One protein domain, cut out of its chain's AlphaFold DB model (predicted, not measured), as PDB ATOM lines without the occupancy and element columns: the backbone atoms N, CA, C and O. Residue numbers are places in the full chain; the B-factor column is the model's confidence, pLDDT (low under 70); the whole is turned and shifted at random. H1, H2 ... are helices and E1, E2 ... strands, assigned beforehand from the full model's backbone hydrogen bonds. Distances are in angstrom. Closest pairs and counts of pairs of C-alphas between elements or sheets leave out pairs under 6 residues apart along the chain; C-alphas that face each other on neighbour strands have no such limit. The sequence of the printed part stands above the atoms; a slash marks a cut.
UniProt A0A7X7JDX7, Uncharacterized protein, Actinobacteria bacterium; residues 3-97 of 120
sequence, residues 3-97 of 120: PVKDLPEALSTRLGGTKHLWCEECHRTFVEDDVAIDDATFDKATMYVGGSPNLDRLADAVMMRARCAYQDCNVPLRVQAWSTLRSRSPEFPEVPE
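Overview. This is residues 3 to 97 of the 120 residues of an uncharacterized protein of Actinobacteria bacterium (UniProt A0A7X7JDX7). An elongated domain in two parts: at one end three short helices, with H3 packed on both H1 and H2, and at the other end a small sheet of three strands, E2, E1 and E3, with H4 following directly on E3. The helices H1, H2 and H3 have no contact with the sheet, and the unnamed stretch of residues 64 to 78 leads from H3 back to it. The printed part has 95 residues with four named helices and three named strands, in the order H1, E1, E2, H2, H3, E3, H4, and the sheet, in the order E2, E1, E3, is antiparallel. The class is mixed, helices and strands, with under half of the residues in named elements. The whole is compact, with a radius of gyration of the C-alphas of 14.0 A, and its spans are 46 by 25 by 21 A.

Arrangement. H1, residues 9 to 15, touches H3, residues 55 to 63, and the closest C-alphas are those of Leu 15 and Ala 59, 5.9 A apart. They run the same way at a steep tilt of 52 degrees. H2, residues 39 to 48, touches H3 closest at the C-alphas of Ala 45 and Ala 61, 5.1 A apart, and runs opposite ways to it at a steep tilt of 50 degrees. H1 and H2 are apart. E1, residues 20 to 23, and E2, residues 29 to 31, form a hairpin, antiparallel at 134 degrees, with N 21 and O 30 at 2.8 A, within hydrogen-bond range. On the other side of E1, the inner strand, is E3, residues 79 to 81, antiparallel to it at 150 degrees, with N 22 and O 80 at 2.9 A. E2, H2, H3 and E3 make a split strand-helix-strand unit, two strands of one sheet that follow each other among the strands, with H2 and H3 between them in the chain and E1 between them in the sheet, and its crossover is right-handed. H4, residues 82 to 88, is on the sheet at a height of 10.0 A, and only just over none of its strands, with 2 of its 7 C-alphas falling on E1 and 2 on E3. Every O i to N i+4 pair is within hydrogen-bond range in H2, H3 and H4, and 2 of 3 are in H1.

Along the chain. H1 begins at C-alpha 9, (122.754, 76.291, 149.271). E1 is 10.1 A long from first to last C-alpha, H2 14.0 A and H3 12.2 A. H4 is 10.0 A long and ends at C-alpha 88, (139.565, 104.850, 141.788).

Size, cuts and confidence. The two C-alphas farthest apart are those of Gly 51 and Glu 91, 45.9 A. The printed part has no cut, and the link from H3 to E3, 15 residues, is long. The mean pLDDT of the printed part is 81.4, and residue 18, residues 50 to 53 and residue 95 are under 70.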
ATOM      1  N   PRO A   3     121.363  86.739 156.692       81.62
ATOM      2  CA  PRO A   3     122.448  86.912 155.734       81.62
ATOM      3  C   PRO A   3     122.319  85.909 154.575       81.62
ATOM      4  O   PRO A   3     121.716  84.843 154.733       81.62
ATOM      5  N   VAL A   4     122.894  86.230 153.415       83.31
ATOM      6  CA  VAL A   4     122.872  85.372 152.215       83.31
ATOM      7  C   VAL A   4     123.412  83.969 152.495       83.31
ATOM      8  O   VAL A   4     122.838  82.993 152.011       83.31
ATOM      9  N   LYS A   5     124.460  83.844 153.316       81.19
ATOM     10  CA  LYS A   5     125.037  82.544 153.704       81.19
ATOM     11  C   LYS A   5     124.062  81.594 154.410       81.19
ATOM     12  O   LYS A   5     124.261  80.385 154.356       81.19
ATOM     13  N   ASP A   6     122.996  82.124 155.011       84.56
ATOM     14  CA  ASP A   6     121.975  81.337 155.716       84.56
ATOM     15  C   ASP A   6     120.810  80.909 154.796       84.56
ATOM     16  O   ASP A   6     119.851  80.269 155.242       84.56
ATOM     17  N   LEU A   7     120.846  81.275 153.509       82.88
ATOM     18  CA  LEU A   7     119.873  80.828 152.510       82.88
ATOM     19  C   LEU A   7     120.154  79.386 152.054       82.88
ATOM     20  O   LEU A   7     121.271  78.890 152.209       82.88
ATOM     21  N   PRO A   8     119.167  78.698 151.441       85.81
ATOM     22  CA  PRO A   8     119.397  77.389 150.837       85.81
ATOM     23  C   PRO A   8     120.608  77.405 149.898       85.81
ATOM     24  O   PRO A   8     120.731  78.322 149.088       85.81
ATOM     25  N   GLU A   9     121.450  76.369 149.960       83.88
ATOM     26  CA  GLU A   9     122.754  76.291 149.271       83.88
ATOM     27  C   GLU A   9     122.692  76.675 147.786       83.88
ATOM     28  O   GLU A   9     123.522  77.430 147.282       83.88
ATOM     29  N   ALA A  10     121.662  76.208 147.077       83.75
ATOM     30  CA  ALA A  10     121.487  76.509 145.661       83.75
ATOM     31  C   ALA A  10     121.312  78.016 145.391       83.75
ATOM     32  O   ALA A  10     121.688  78.498 144.323       83.75
ATOM     33  N   LEU A  11     120.740  78.757 146.336       80.44
ATOM     34  CA  LEU A  11     120.525  80.193 146.236       80.44
ATOM     35  C   LEU A  11     121.710  80.981 146.810       80.44
ATOM     36  O   LEU A  11     122.157  81.925 146.165       80.44
ATOM     37  N   SER A  12     122.268  80.571 147.955       82.69
ATOM     38  CA  SER A  12     123.449  81.227 148.537       82.69
ATOM     39  C   SER A  12     124.673  81.131 147.624       82.69
ATOM     40  O   SER A  12     125.360  82.122 147.443       82.69
ATOM     41  N   THR A  13     124.878  80.012 146.921       83.38
ATOM     42  CA  THR A  13     125.965  79.865 145.925       83.38
ATOM     43  C   THR A  13     125.845  80.846 144.749       83.38
ATOM     44  O   THR A  13     126.835  81.160 144.097       83.38
ATOM     45  N   ARG A  14     124.627  81.308 144.436       82.81
ATOM     46  CA  ARG A  14     124.367  82.259 143.339       82.81
ATOM     47  C   ARG A  14     124.447  83.711 143.792       82.81
ATOM     48  O   ARG A  14     124.821  84.570 143.003       82.81
ATOM     49  N   LEU A  15     124.028  83.959 145.028       77.25
ATOM     50  CA  LEU A  15     123.958  85.281 145.642       77.25
ATOM     51  C   LEU A  15     125.256  85.693 146.336       77.25
ATOM     52  O   LEU A  15     125.475  86.881 146.514       77.25
ATOM     53  N   GLY A  16     126.045  84.721 146.787       74.38
ATOM     54  CA  GLY A  16     127.195  84.907 147.659       74.38
ATOM     55  C   GLY A  16     128.535  84.694 146.964       74.38
ATOM     56  O   GLY A  16     128.641  84.128 145.871       74.38
ATOM     57  N   GLY A  17     129.583  85.140 147.641       73.50
ATOM     58  CA  GLY A  17     130.970  85.056 147.221       73.50
ATOM     59  C   GLY A  17     131.879  85.782 148.210       73.50
ATOM     60  O   GLY A  17     131.478  86.728 148.881       73.50
ATOM     61  N   THR A  18     133.165  85.422 148.241       67.56
ATOM     62  CA  THR A  18     134.190  86.101 149.068       67.56
ATOM     63  C   THR A  18     134.565  87.499 148.548       67.56
ATOM     64  O   THR A  18     135.642  88.036 148.832       67.56
ATOM     65  N   LYS A  19     133.693  88.104 147.736       79.69
ATOM     66  CA  LYS A  19     133.865  89.459 147.228       79.69
ATOM     67  C   LYS A  19     133.591  90.431 148.362       79.69
ATOM     68  O   LYS A  19     132.533  90.400 148.981       79.69
ATOM     69  N   HIS A  20     134.548  91.323 148.581       86.38
ATOM     70  CA  HIS A  20     134.389  92.407 149.532       86.38
ATOM     71  C   HIS A  20     133.617  93.539 148.854       86.38
ATOM     72  O   HIS A  20     133.987  94.014 147.770       86.38
ATOM     73  N   LEU A  21     132.533  93.942 149.497       88.06
ATOM     74  CA  LEU A  21     131.672  95.044 149.118       88.06
ATOM     75  C   LEU A  21     131.909  96.209 150.072       88.06
ATOM     76  O   LEU A  21     132.264  96.033 151.235       88.06
ATOM     77  N   TRP A  22     131.687  97.413 149.568       88.81
ATOM     78  CA  TRP A  22     131.707  98.639 150.347       88.81
ATOM     79  C   TRP A  22     130.339  99.305 150.262       88.81
ATOM     80  O   TRP A  22     129.833  99.505 149.158       88.81
ATOM     81  N   CYS A  23     129.725  99.616 151.406       89.06
ATOM     82  CA  CYS A  23     128.464 100.355 151.444       89.06
ATOM     83  C   CYS A  23     128.718 101.847 151.253       89.06
ATOM     84  O   CYS A  23     129.416 102.454 152.064       89.06
ATOM     85  N   GLU A  24     128.067 102.448 150.258       88.88
ATOM     86  CA  GLU A  24     128.223 103.879 149.969       88.88
ATOM     87  C   GLU A  24     127.616 104.791 151.040       88.88
ATOM     88  O   GLU A  24     127.965 105.956 151.124       88.88
ATOM     89  N   GLU A  25     126.721 104.270 151.880       89.25
ATOM     90  CA  GLU A  25     125.946 105.088 152.821       89.25
ATOM     91  C   GLU A  25     126.574 105.110 154.226       89.25
ATOM     92  O   GLU A  25     126.584 106.141 154.895       89.25
ATOM     93  N   CYS A  26     127.126 103.983 154.699       89.25
ATOM     94  CA  CYS A  26     127.819 103.919 155.997       89.25
ATOM     95  C   CYS A  26     129.341 103.795 155.892       89.25
ATOM     96  O   CYS A  26     130.019 103.790 156.923       89.25
ATOM     97  N   HIS A  27     129.867 103.692 154.671       88.81
ATOM     98  CA  HIS A  27     131.286 103.546 154.355       88.81
ATOM     99  C   HIS A  27     131.960 102.348 155.035       88.81
ATOM    100  O   HIS A  27     133.155 102.387 155.334       88.81
ATOM    101  N   ARG A  28     131.191 101.288 155.309       88.69
ATOM    102  CA  ARG A  28     131.699 100.042 155.888       88.69
ATOM    103  C   ARG A  28     131.859  98.964 154.833       88.69
ATOM    104  O   ARG A  28     131.048  98.857 153.909       88.69
ATOM    105  N   THR A  29     132.887  98.153 155.017       88.69
ATOM    106  CA  THR A  29     133.159  96.961 154.218       88.69
ATOM    107  C   THR A  29     132.482  95.732 154.802       88.69
ATOM    108  O   THR A  29     132.248  95.663 156.005       88.69
ATOM    109  N   PHE A  30     132.112  94.789 153.945       88.25
ATOM    110  CA  PHE A  30     131.535  93.497 154.317       88.25
ATOM    111  C   PHE A  30     131.649  92.528 153.136       88.25
ATOM    112  O   PHE A  30     131.774  92.962 151.986       88.25
ATOM    113  N   VAL A  31     131.562  91.227 153.384       88.19
ATOM    114  CA  VAL A  31     131.474  90.225 152.316       88.19
ATOM    115  C   VAL A  31     130.058  90.120 151.752       88.19
ATOM    116  O   VAL A  31     129.069  90.301 152.462       88.19
ATOM    117  N   GLU A  32     129.944  89.784 150.465       82.81
ATOM    118  CA  GLU A  32     128.660  89.550 149.781       82.81
ATOM    119  C   GLU A  32     127.775  88.526 150.530       82.81
ATOM    120  O   GLU A  32     126.555  88.669 150.590       82.81
ATOM    121  N   ASP A  33     128.399  87.567 151.217       83.25
ATOM    122  CA  ASP A  33     127.737  86.560 152.055       83.25
ATOM    123  C   ASP A  33     126.979  87.130 153.270       83.25
ATOM    124  O   ASP A  33     126.034  86.500 153.762       83.25
ATOM    125  N   ASP A  34     127.363  88.316 153.749       82.06
ATOM    126  CA  ASP A  34     126.761  88.985 154.908       82.06
ATOM    127  C   ASP A  34     125.611  89.927 154.529       82.06
ATOM    128  O   ASP A  34     124.950  90.483 155.410       82.06
ATOM    129  N   VAL A  35     125.319  90.083 153.233       83.06
ATOM    130  CA  VAL A  35     124.185  90.876 152.740       83.06
ATOM    131  C   VAL A  35     122.890  90.436 153.428       83.06
ATOM    132  O   VAL A  35     122.511  89.264 153.398       83.06
ATOM    133  N   ALA A  36     122.186  91.392 154.038       82.19
ATOM    134  CA  ALA A  36     120.985  91.121 154.812       82.19
ATOM    135  C   ALA A  36     119.729  91.131 153.934       82.19
ATOM    136  O   ALA A  36     119.452  92.085 153.200       82.19
ATOM    137  N   ILE A  37     118.918  90.083 154.075       83.12
ATOM    138  CA  ILE A  37     117.630  89.929 153.395       83.12
ATOM    139  C   ILE A  37     116.541  89.777 154.462       83.12
ATOM    140  O   ILE A  37     116.615  88.909 155.336       83.12
ATOM    141  N   ASP A  38     115.531  90.650 154.452       81.75
ATOM    142  CA  ASP A  38     114.339  90.477 155.291       81.75
ATOM    143  C   ASP A  38     113.306  89.551 154.627       81.75
ATOM    144  O   ASP A  38     113.279  89.392 153.406       81.75
ATOM    145  N   ASP A  39     112.461  88.907 155.438       79.12
ATOM    146  CA  ASP A  39     111.496  87.921 154.933       79.12
ATOM    147  C   ASP A  39     110.485  88.569 153.976       79.12
ATOM    148  O   ASP A  39     110.162  88.003 152.939       79.12
ATOM    149  N   ALA A  40     110.088  89.820 154.239       83.00
ATOM    150  CA  ALA A  40     109.212  90.576 153.347       83.00
ATOM    151  C   ALA A  40     109.845  90.827 151.965       83.00
ATOM    152  O   ALA A  40     109.148  90.858 150.951       83.00
ATOM    153  N   THR A  41     111.160  91.027 151.908       81.00
ATOM    154  CA  THR A  41     111.933  91.174 150.674       81.00
ATOM    155  C   THR A  41     111.981  89.864 149.910       81.00
ATOM    156  O   THR A  41     111.727  89.856 148.704       81.00
ATOM    157  N   PHE A  42     112.256  88.762 150.606       81.06
ATOM    158  CA  PHE A  42     112.265  87.436 150.007       81.06
ATOM    159  C   PHE A  42     110.880  87.052 149.461       81.06
ATOM    160  O   PHE A  42     110.758  86.633 148.310       81.06
ATOM    161  N   ASP A  43     109.815  87.296 150.222       83.25
ATOM    162  CA  ASP A  43     108.432  87.050 149.802       83.25
ATOM    163  C   ASP A  43     108.057  87.889 148.573       83.25
ATOM    164  O   ASP A  43     107.483  87.391 147.606       83.25
ATOM    165  N   LYS A  44     108.452  89.167 148.536       82.12
ATOM    166  CA  LYS A  44     108.244  90.014 147.351       82.12
ATOM    167  C   LYS A  44     109.035  89.521 146.141       82.12
ATOM    168  O   LYS A  44     108.520  89.575 145.024       82.12
ATOM    169  N   ALA A  45     110.268  89.057 146.337       82.31
ATOM    170  CA  ALA A  45     111.092  88.512 145.265       82.31
ATOM    171  C   ALA A  45     110.490  87.215 144.701       82.31
ATOM    172  O   ALA A  45     110.392  87.070 143.483       82.31
ATOM    173  N   THR A  46     110.006  86.315 145.563       80.06
ATOM    174  CA  THR A  46     109.345  85.062 145.154       80.06
ATOM    175  C   THR A  46     108.023  85.308 144.420       80.06
ATOM    176  O   THR A  46     107.768  84.665 143.398       80.06
ATOM    177  N   MET A  47     107.222  86.288 144.860       80.56
ATOM    178  CA  MET A  47     106.027  86.739 144.130       80.56
ATOM    179  C   MET A  47     106.382  87.302 142.749       80.56
ATOM    180  O   MET A  47     105.715  86.984 141.767       80.56
ATOM    181  N   TYR A  48     107.446  88.107 142.655       75.75
ATOM    182  CA  TYR A  48     107.890  88.722 141.401       75.75
ATOM    183  C   TYR A  48     108.321  87.687 140.353       75.75
ATOM    184  O   TYR A  48     108.022  87.845 139.171       75.75
ATOM    185  N   VAL A  49     108.975  86.598 140.770       76.31
ATOM    186  CA  VAL A  49     109.373  85.514 139.855       76.31
ATOM    187  C   VAL A  49     108.254  84.504 139.570       76.31
ATOM    188  O   VAL A  49     108.481  83.542 138.836       76.31
ATOM    189  N   GLY A  50     107.044  84.707 140.109       68.69
ATOM    190  CA  GLY A  50     105.846  83.926 139.776       68.69
ATOM    191  C   GLY A  50     105.948  82.433 140.098       68.69
ATOM    192  O   GLY A  50     105.398  81.616 139.363       68.69
ATOM    193  N   GLY A  51     106.704  82.056 141.135       62.16
ATOM    194  CA  GLY A  51     106.966  80.647 141.463       62.16
ATOM    195  C   GLY A  51     107.875  79.921 140.460       62.16
ATOM    196  O   GLY A  51     107.920  78.691 140.453       62.16
ATOM    197  N   SER A  52     108.589  80.654 139.597       60.09
ATOM    198  CA  SER A  52     109.543  80.068 138.654       60.09
ATOM    199  C   SER A  52     110.663  79.324 139.397       60.09
ATOM    200  O   SER A  52     111.262  79.894 140.308       60.09
ATOM    201  N   PRO A  53     111.033  78.101 138.971       67.44
ATOM    202  CA  PRO A  53     112.197  77.389 139.506       67.44
ATOM    203  C   PRO A  53     113.532  77.998 139.038       67.44
ATOM    204  O   PRO A  53     114.593  77.436 139.307       67.44
ATOM    205  N   ASN A  54     113.506  79.116 138.301       83.12
ATOM    206  CA  ASN A  54     114.710  79.801 137.857       83.12
ATOM    207  C   ASN A  54     115.349  80.553 139.034       83.12
ATOM    208  O   ASN A  54     114.986  81.688 139.353       83.12
ATOM    209  N   LEU A  55     116.319  79.886 139.657       80.88
ATOM    210  CA  LEU A  55     117.077  80.402 140.791       80.88
ATOM    211  C   LEU A  55     117.879  81.665 140.457       80.88
ATOM    212  O   LEU A  55     118.078  82.480 141.349       80.88
ATOM    213  N   ASP A  56     118.281  81.865 139.200       81.94
ATOM    214  CA  ASP A  56     119.044  83.050 138.790       81.94
ATOM    215  C   ASP A  56     118.144  84.295 138.792       81.94
ATOM    216  O   ASP A  56     118.487  85.324 139.363       81.94
ATOM    217  N   ARG A  57     116.912  84.176 138.275       81.88
ATOM    218  CA  ARG A  57     115.917  85.263 138.354       81.88
ATOM    219  C   ARG A  57     115.516  85.590 139.788       81.88
ATOM    220  O   ARG A  57     115.241  86.749 140.097       81.88
ATOM    221  N   LEU A  58     115.424  84.573 140.648       83.31
ATOM    222  CA  LEU A  58     115.144  84.782 142.066       83.31
ATOM    223  C   LEU A  58     116.318  85.493 142.746       83.31
ATOM    224  O   LEU A  58     116.084  86.424 143.512       83.31
ATOM    225  N   ALA A  59     117.552  85.103 142.424       82.50
ATOM    226  CA  ALA A  59     118.754  85.748 142.931       82.50
ATOM    227  C   ALA A  59     118.797  87.241 142.549       82.50
ATOM    228  O   ALA A  59     118.918  88.093 143.429       82.50
ATOM    229  N   ASP A  60     118.559  87.579 141.280       81.56
ATOM    230  CA  ASP A  60     118.501  88.974 140.819       81.56
ATOM    231  C   ASP A  60     117.421  89.784 141.559       81.56
ATOM    232  O   ASP A  60     117.659  90.900 142.027       81.56
ATOM    233  N   ALA A  61     116.218  89.218 141.702       82.69
ATOM    234  CA  ALA A  61     115.098  89.886 142.363       82.69
ATOM    235  C   ALA A  61     115.346  90.141 143.860       82.69
ATOM    236  O   ALA A  61     114.862  91.151 144.392       82.69
ATOM    237  N   VAL A  62     116.082  89.237 144.515       83.25
ATOM    238  CA  VAL A  62     116.540  89.359 145.903       83.25
ATOM    239  C   VAL A  62     117.619  90.437 146.014       83.25
ATOM    240  O   VAL A  62     117.461  91.343 146.830       83.25
ATOM    241  N   MET A  63     118.652  90.419 145.163       78.75
ATOM    242  CA  MET A  63     119.742  91.409 145.205       78.75
ATOM    243  C   MET A  63     119.257  92.840 144.974       78.75
ATOM    244  O   MET A  63     119.704  93.752 145.662       78.75
ATOM    245  N   MET A  64     118.269  93.050 144.097       76.19
ATOM    246  CA  MET A  64     117.653  94.372 143.878       76.19
ATOM    247  C   MET A  64     117.006  94.983 145.130       76.19
ATOM    248  O   MET A  64     116.671  96.168 145.140       76.19
ATOM    249  N   ARG A  65     116.740  94.174 146.155       76.88
ATOM    250  CA  ARG A  65     115.999  94.569 147.361       76.88
ATOM    251  C   ARG A  65     116.757  94.268 148.646       76.88
ATOM    252  O   ARG A  65     116.253  94.567 149.727       76.88
ATOM    253  N   ALA A  66     117.941  93.679 148.526       83.25
ATOM    254  CA  ALA A  66     118.835  93.429 149.631       83.25
ATOM    255  C   ALA A  66     119.199  94.737 150.343       83.25
ATOM    256  O   ALA A  66     119.018  95.839 149.812       83.25
ATOM    257  N   ARG A  67     119.704  94.619 151.567       85.00
ATOM    258  CA  ARG A  67     120.056  95.757 152.418       85.00
ATOM    259  C   ARG A  67     121.461  95.584 152.961       85.00
ATOM    260  O   ARG A  67     121.992  94.473 153.007       85.00
ATOM    261  N   CYS A  68     122.064  96.696 153.367       85.31
ATOM    262  CA  CYS A  68     123.333  96.639 154.077       85.31
ATOM    263  C   CYS A  68     123.176  95.814 155.372       85.31
ATOM    264  O   CYS A  68     122.134  95.846 156.030       85.31
ATOM    265  N   ALA A  69     124.212  95.042 155.710       84.00
ATOM    266  CA  ALA A  69     124.211  94.113 156.839       84.00
ATOM    267  C   ALA A  69     124.127  94.811 158.208       84.00
ATOM    268  O   ALA A  69     123.660  94.235 159.193       84.00
ATOM    269  N   TYR A  70     124.584  96.063 158.277       84.38
ATOM    270  CA  TYR A  70     124.647  96.829 159.514       84.38
ATOM    271  C   TYR A  70     123.291  97.461 159.833       84.38
ATOM    272  O   TYR A  70     122.768  98.256 159.059       84.38
ATOM    273  N   GLN A  71     122.719  97.129 160.996       79.56
ATOM    274  CA  GLN A  71     121.368  97.565 161.384       79.56
ATOM    275  C   GLN A  71     121.214  99.088 161.496       79.56
ATOM    276  O   GLN A  71     120.127  99.610 161.251       79.56
ATOM    277  N   ASP A  72     122.289  99.798 161.847       84.75
ATOM    278  CA  ASP A  72     122.348 101.263 161.859       84.75
ATOM    279  C   ASP A  72     122.335 101.868 160.445       84.75
ATOM    280  O   ASP A  72     121.983 103.033 160.280       84.75
ATOM    281  N   CYS A  73     122.632 101.069 159.418       81.75
ATOM    282  CA  CYS A  73     122.580 101.423 158.004       81.75
ATOM    283  C   CYS A  73     121.562 100.541 157.257       81.75
ATOM    284  O   CYS A  73     121.905  99.751 156.389       81.75
ATOM    285  N   ASN A  74     120.270 100.643 157.579       70.69
ATOM    286  CA  ASN A  74     119.218  99.795 156.985       70.69
ATOM    287  C   ASN A  74     118.692 100.293 155.613       70.69
ATOM    288  O   ASN A  74     117.490 100.249 155.302       70.69
ATOM    289  N   VAL A  75     119.596 100.824 154.796       78.06
ATOM    290  CA  VAL A  75     119.325 101.346 153.451       78.06
ATOM    291  C   VAL A  75     119.247 100.208 152.423       78.06
ATOM    292  O   VAL A  75     119.845  99.147 152.636       78.06
ATOM    293  N   PRO A  76     118.518 100.389 151.302       81.12
ATOM    294  CA  PRO A  76     118.641  99.500 150.148       81.12
ATOM    295  C   PRO A  76     120.109  99.361 149.733       81.12
ATOM    296  O   PRO A  76     120.856 100.335 149.823       81.12
ATOM    297  N   LEU A  77     120.517  98.171 149.293       80.81
ATOM    298  CA  LEU A  77     121.907  97.840 148.986       80.81
ATOM    299  C   LEU A  77     122.476  98.774 147.901       80.81
ATOM    300  O   LEU A  77     122.294  98.556 146.705       80.81
ATOM    301  N   ARG A  78     123.174  99.822 148.342       84.94
ATOM    302  CA  ARG A  78     124.016 100.705 147.530       84.94
ATOM    303  C   ARG A  78     125.461 100.376 147.852       84.94
ATOM    304  O   ARG A  78     125.960 100.733 148.922       84.94
ATOM    305  N   VAL A  79     126.078  99.592 146.975       85.69
ATOM    306  CA  VAL A  79     127.409  99.030 147.197       85.69
ATOM    307  C   VAL A  79     128.277  99.119 145.958       85.69
ATOM    308  O   VAL A  79     127.787  99.002 144.834       85.69
ATOM    309  N   GLN A  80     129.582  99.219 146.181       86.19
ATOM    310  CA  GLN A  80     130.598  99.026 145.152       86.19
ATOM    311  C   GLN A  80     131.466  97.822 145.499       86.19
ATOM    312  O   GLN A  80     131.721  97.537 146.671       86.19
ATOM    313  N   ALA A  81     131.957  97.127 144.474       87.38
ATOM    314  CA  ALA A  81     133.007  96.138 144.673       87.38
ATOM    315  C   ALA A  81     134.280  96.842 145.163       87.38
ATOM    316  O   ALA A  81     134.704  97.838 144.568       87.38
ATOM    317  N   TRP A  82     134.928  96.303 146.199       86.44
ATOM    318  CA  TRP A  82     136.145  96.897 146.763       86.44
ATOM    319  C   TRP A  82     137.250  97.090 145.717       86.44
ATOM    320  O   TRP A  82     137.935  98.109 145.699       86.44
ATOM    321  N   SER A  83     137.392  96.139 144.791       83.81
ATOM    322  CA  SER A  83     138.351  96.235 143.685       83.81
ATOM    323  C   SER A  83     138.103  97.451 142.787       83.81
ATOM    324  O   SER A  83     139.054  98.069 142.311       83.81
ATOM    325  N   THR A  84     136.839  97.824 142.571       86.56
ATOM    326  CA  THR A  84     136.461  99.019 141.810       86.56
ATOM    327  C   THR A  84     136.755 100.293 142.593       86.56
ATOM    328  O   THR A  84     137.312 101.223 142.013       86.56
ATOM    329  N   LEU A  85     136.437 100.324 143.893       85.06
ATOM    330  CA  LEU A  85     136.734 101.466 144.761       85.06
ATOM    331  C   LEU A  85     138.243 101.731 144.816       85.06
ATOM    332  O   LEU A  85     138.681 102.829 144.495       85.06
ATOM    333  N   ARG A  86     139.050 100.705 145.107       84.62
ATOM    334  CA  ARG A  86     140.518 100.810 145.169       84.62
ATOM    335  C   ARG A  86     141.140 101.274 143.851       84.62
ATOM    336  O   ARG A  86     142.112 102.016 143.855       84.62
ATOM    337  N   SER A  87     140.587 100.846 142.714       85.06
ATOM    338  CA  SER A  87     141.048 101.299 141.394       85.06
ATOM    339  C   SER A  87     140.878 102.815 141.204       85.06
ATOM    340  O   SER A  87     141.673 103.447 140.514       85.06
ATOM    341  N   ARG A  88     139.854 103.407 141.833       85.06
ATOM    342  CA  ARG A  88     139.565 104.850 141.788       85.06
ATOM    343  C   ARG A  88     140.249 105.636 142.908       85.06
ATOM    344  O   ARG A  88     140.596 106.790 142.690       85.06
ATOM    345  N   SER A  89     140.465 104.986 144.048       81.00
ATOM    346  CA  SER A  89     141.041 105.542 145.273       81.00
ATOM    347  C   SER A  89     142.182 104.649 145.773       81.00
ATOM    348  O   SER A  89     141.964 103.762 146.610       81.00
ATOM    349  N   PRO A  90     143.408 104.836 145.247       78.31
ATOM    350  CA  PRO A  90     144.573 104.028 145.605       78.31
ATOM    351  C   PRO A  90     145.008 104.173 147.069       78.31
ATOM    352  O   PRO A  90     145.805 103.369 147.545       78.31
ATOM    353  N   GLU A  91     144.519 105.196 147.774       79.50
ATOM    354  CA  GLU A  91     144.760 105.445 149.195       79.50
ATOM    355  C   GLU A  91     144.167 104.372 150.121       79.50
ATOM    356  O   GLU A  91     144.611 104.239 151.263       79.50
ATOM    357  N   PHE A  92     143.199 103.580 149.647       76.44
ATOM    358  CA  PHE A  92     142.635 102.484 150.429       76.44
ATOM    359  C   PHE A  92     143.567 101.250 150.449       76.44
ATOM    360  O   PHE A  92     144.117 100.870 149.410       76.44
ATOM    361  N   PRO A  93     143.733 100.582 151.612       74.00
ATOM    362  CA  PRO A  93     144.627  99.433 151.766       74.00
ATOM    363  C   PRO A  93     144.174  98.197 150.961       74.00
ATOM    364  O   PRO A  93     143.082  98.140 150.387       74.00
ATOM    365  N   GLU A  94     145.033  97.176 150.904       73.94
ATOM    366  CA  GLU A  94     144.752  95.923 150.199       73.94
ATOM    367  C   GLU A  94     143.939  94.956 151.077       73.94
ATOM    368  O   GLU A  94     144.317  94.717 152.214       73.94
ATOM    369  N   VAL A  95     142.842  94.426 150.509       69.62
ATOM    370  CA  VAL A  95     141.804  93.564 151.123       69.62
ATOM    371  C   VAL A  95     141.235  94.114 152.446       69.62
ATOM    372  O   VAL A  95     141.910  94.094 153.470       69.62
ATOM    373  N   PRO A  96     139.982  94.598 152.458       74.75
ATOM    374  CA  PRO A  96     139.425  95.212 153.651       74.75
ATOM    375  C   PRO A  96     139.007  94.144 154.663       74.75
ATOM    376  O   PRO A  96     138.504  93.089 154.288       74.75
ATOM    377  N   GLU A  97     139.154  94.445 155.949       80.88
ATOM    378  CA  GLU A  97     138.502  93.660 156.996       80.88
ATOM    379  C   GLU A  97     137.004  93.995 157.035       80.88
ATOM    380  O   GLU A  97     136.603  95.151 156.853       80.88
TER     381      GLU A  97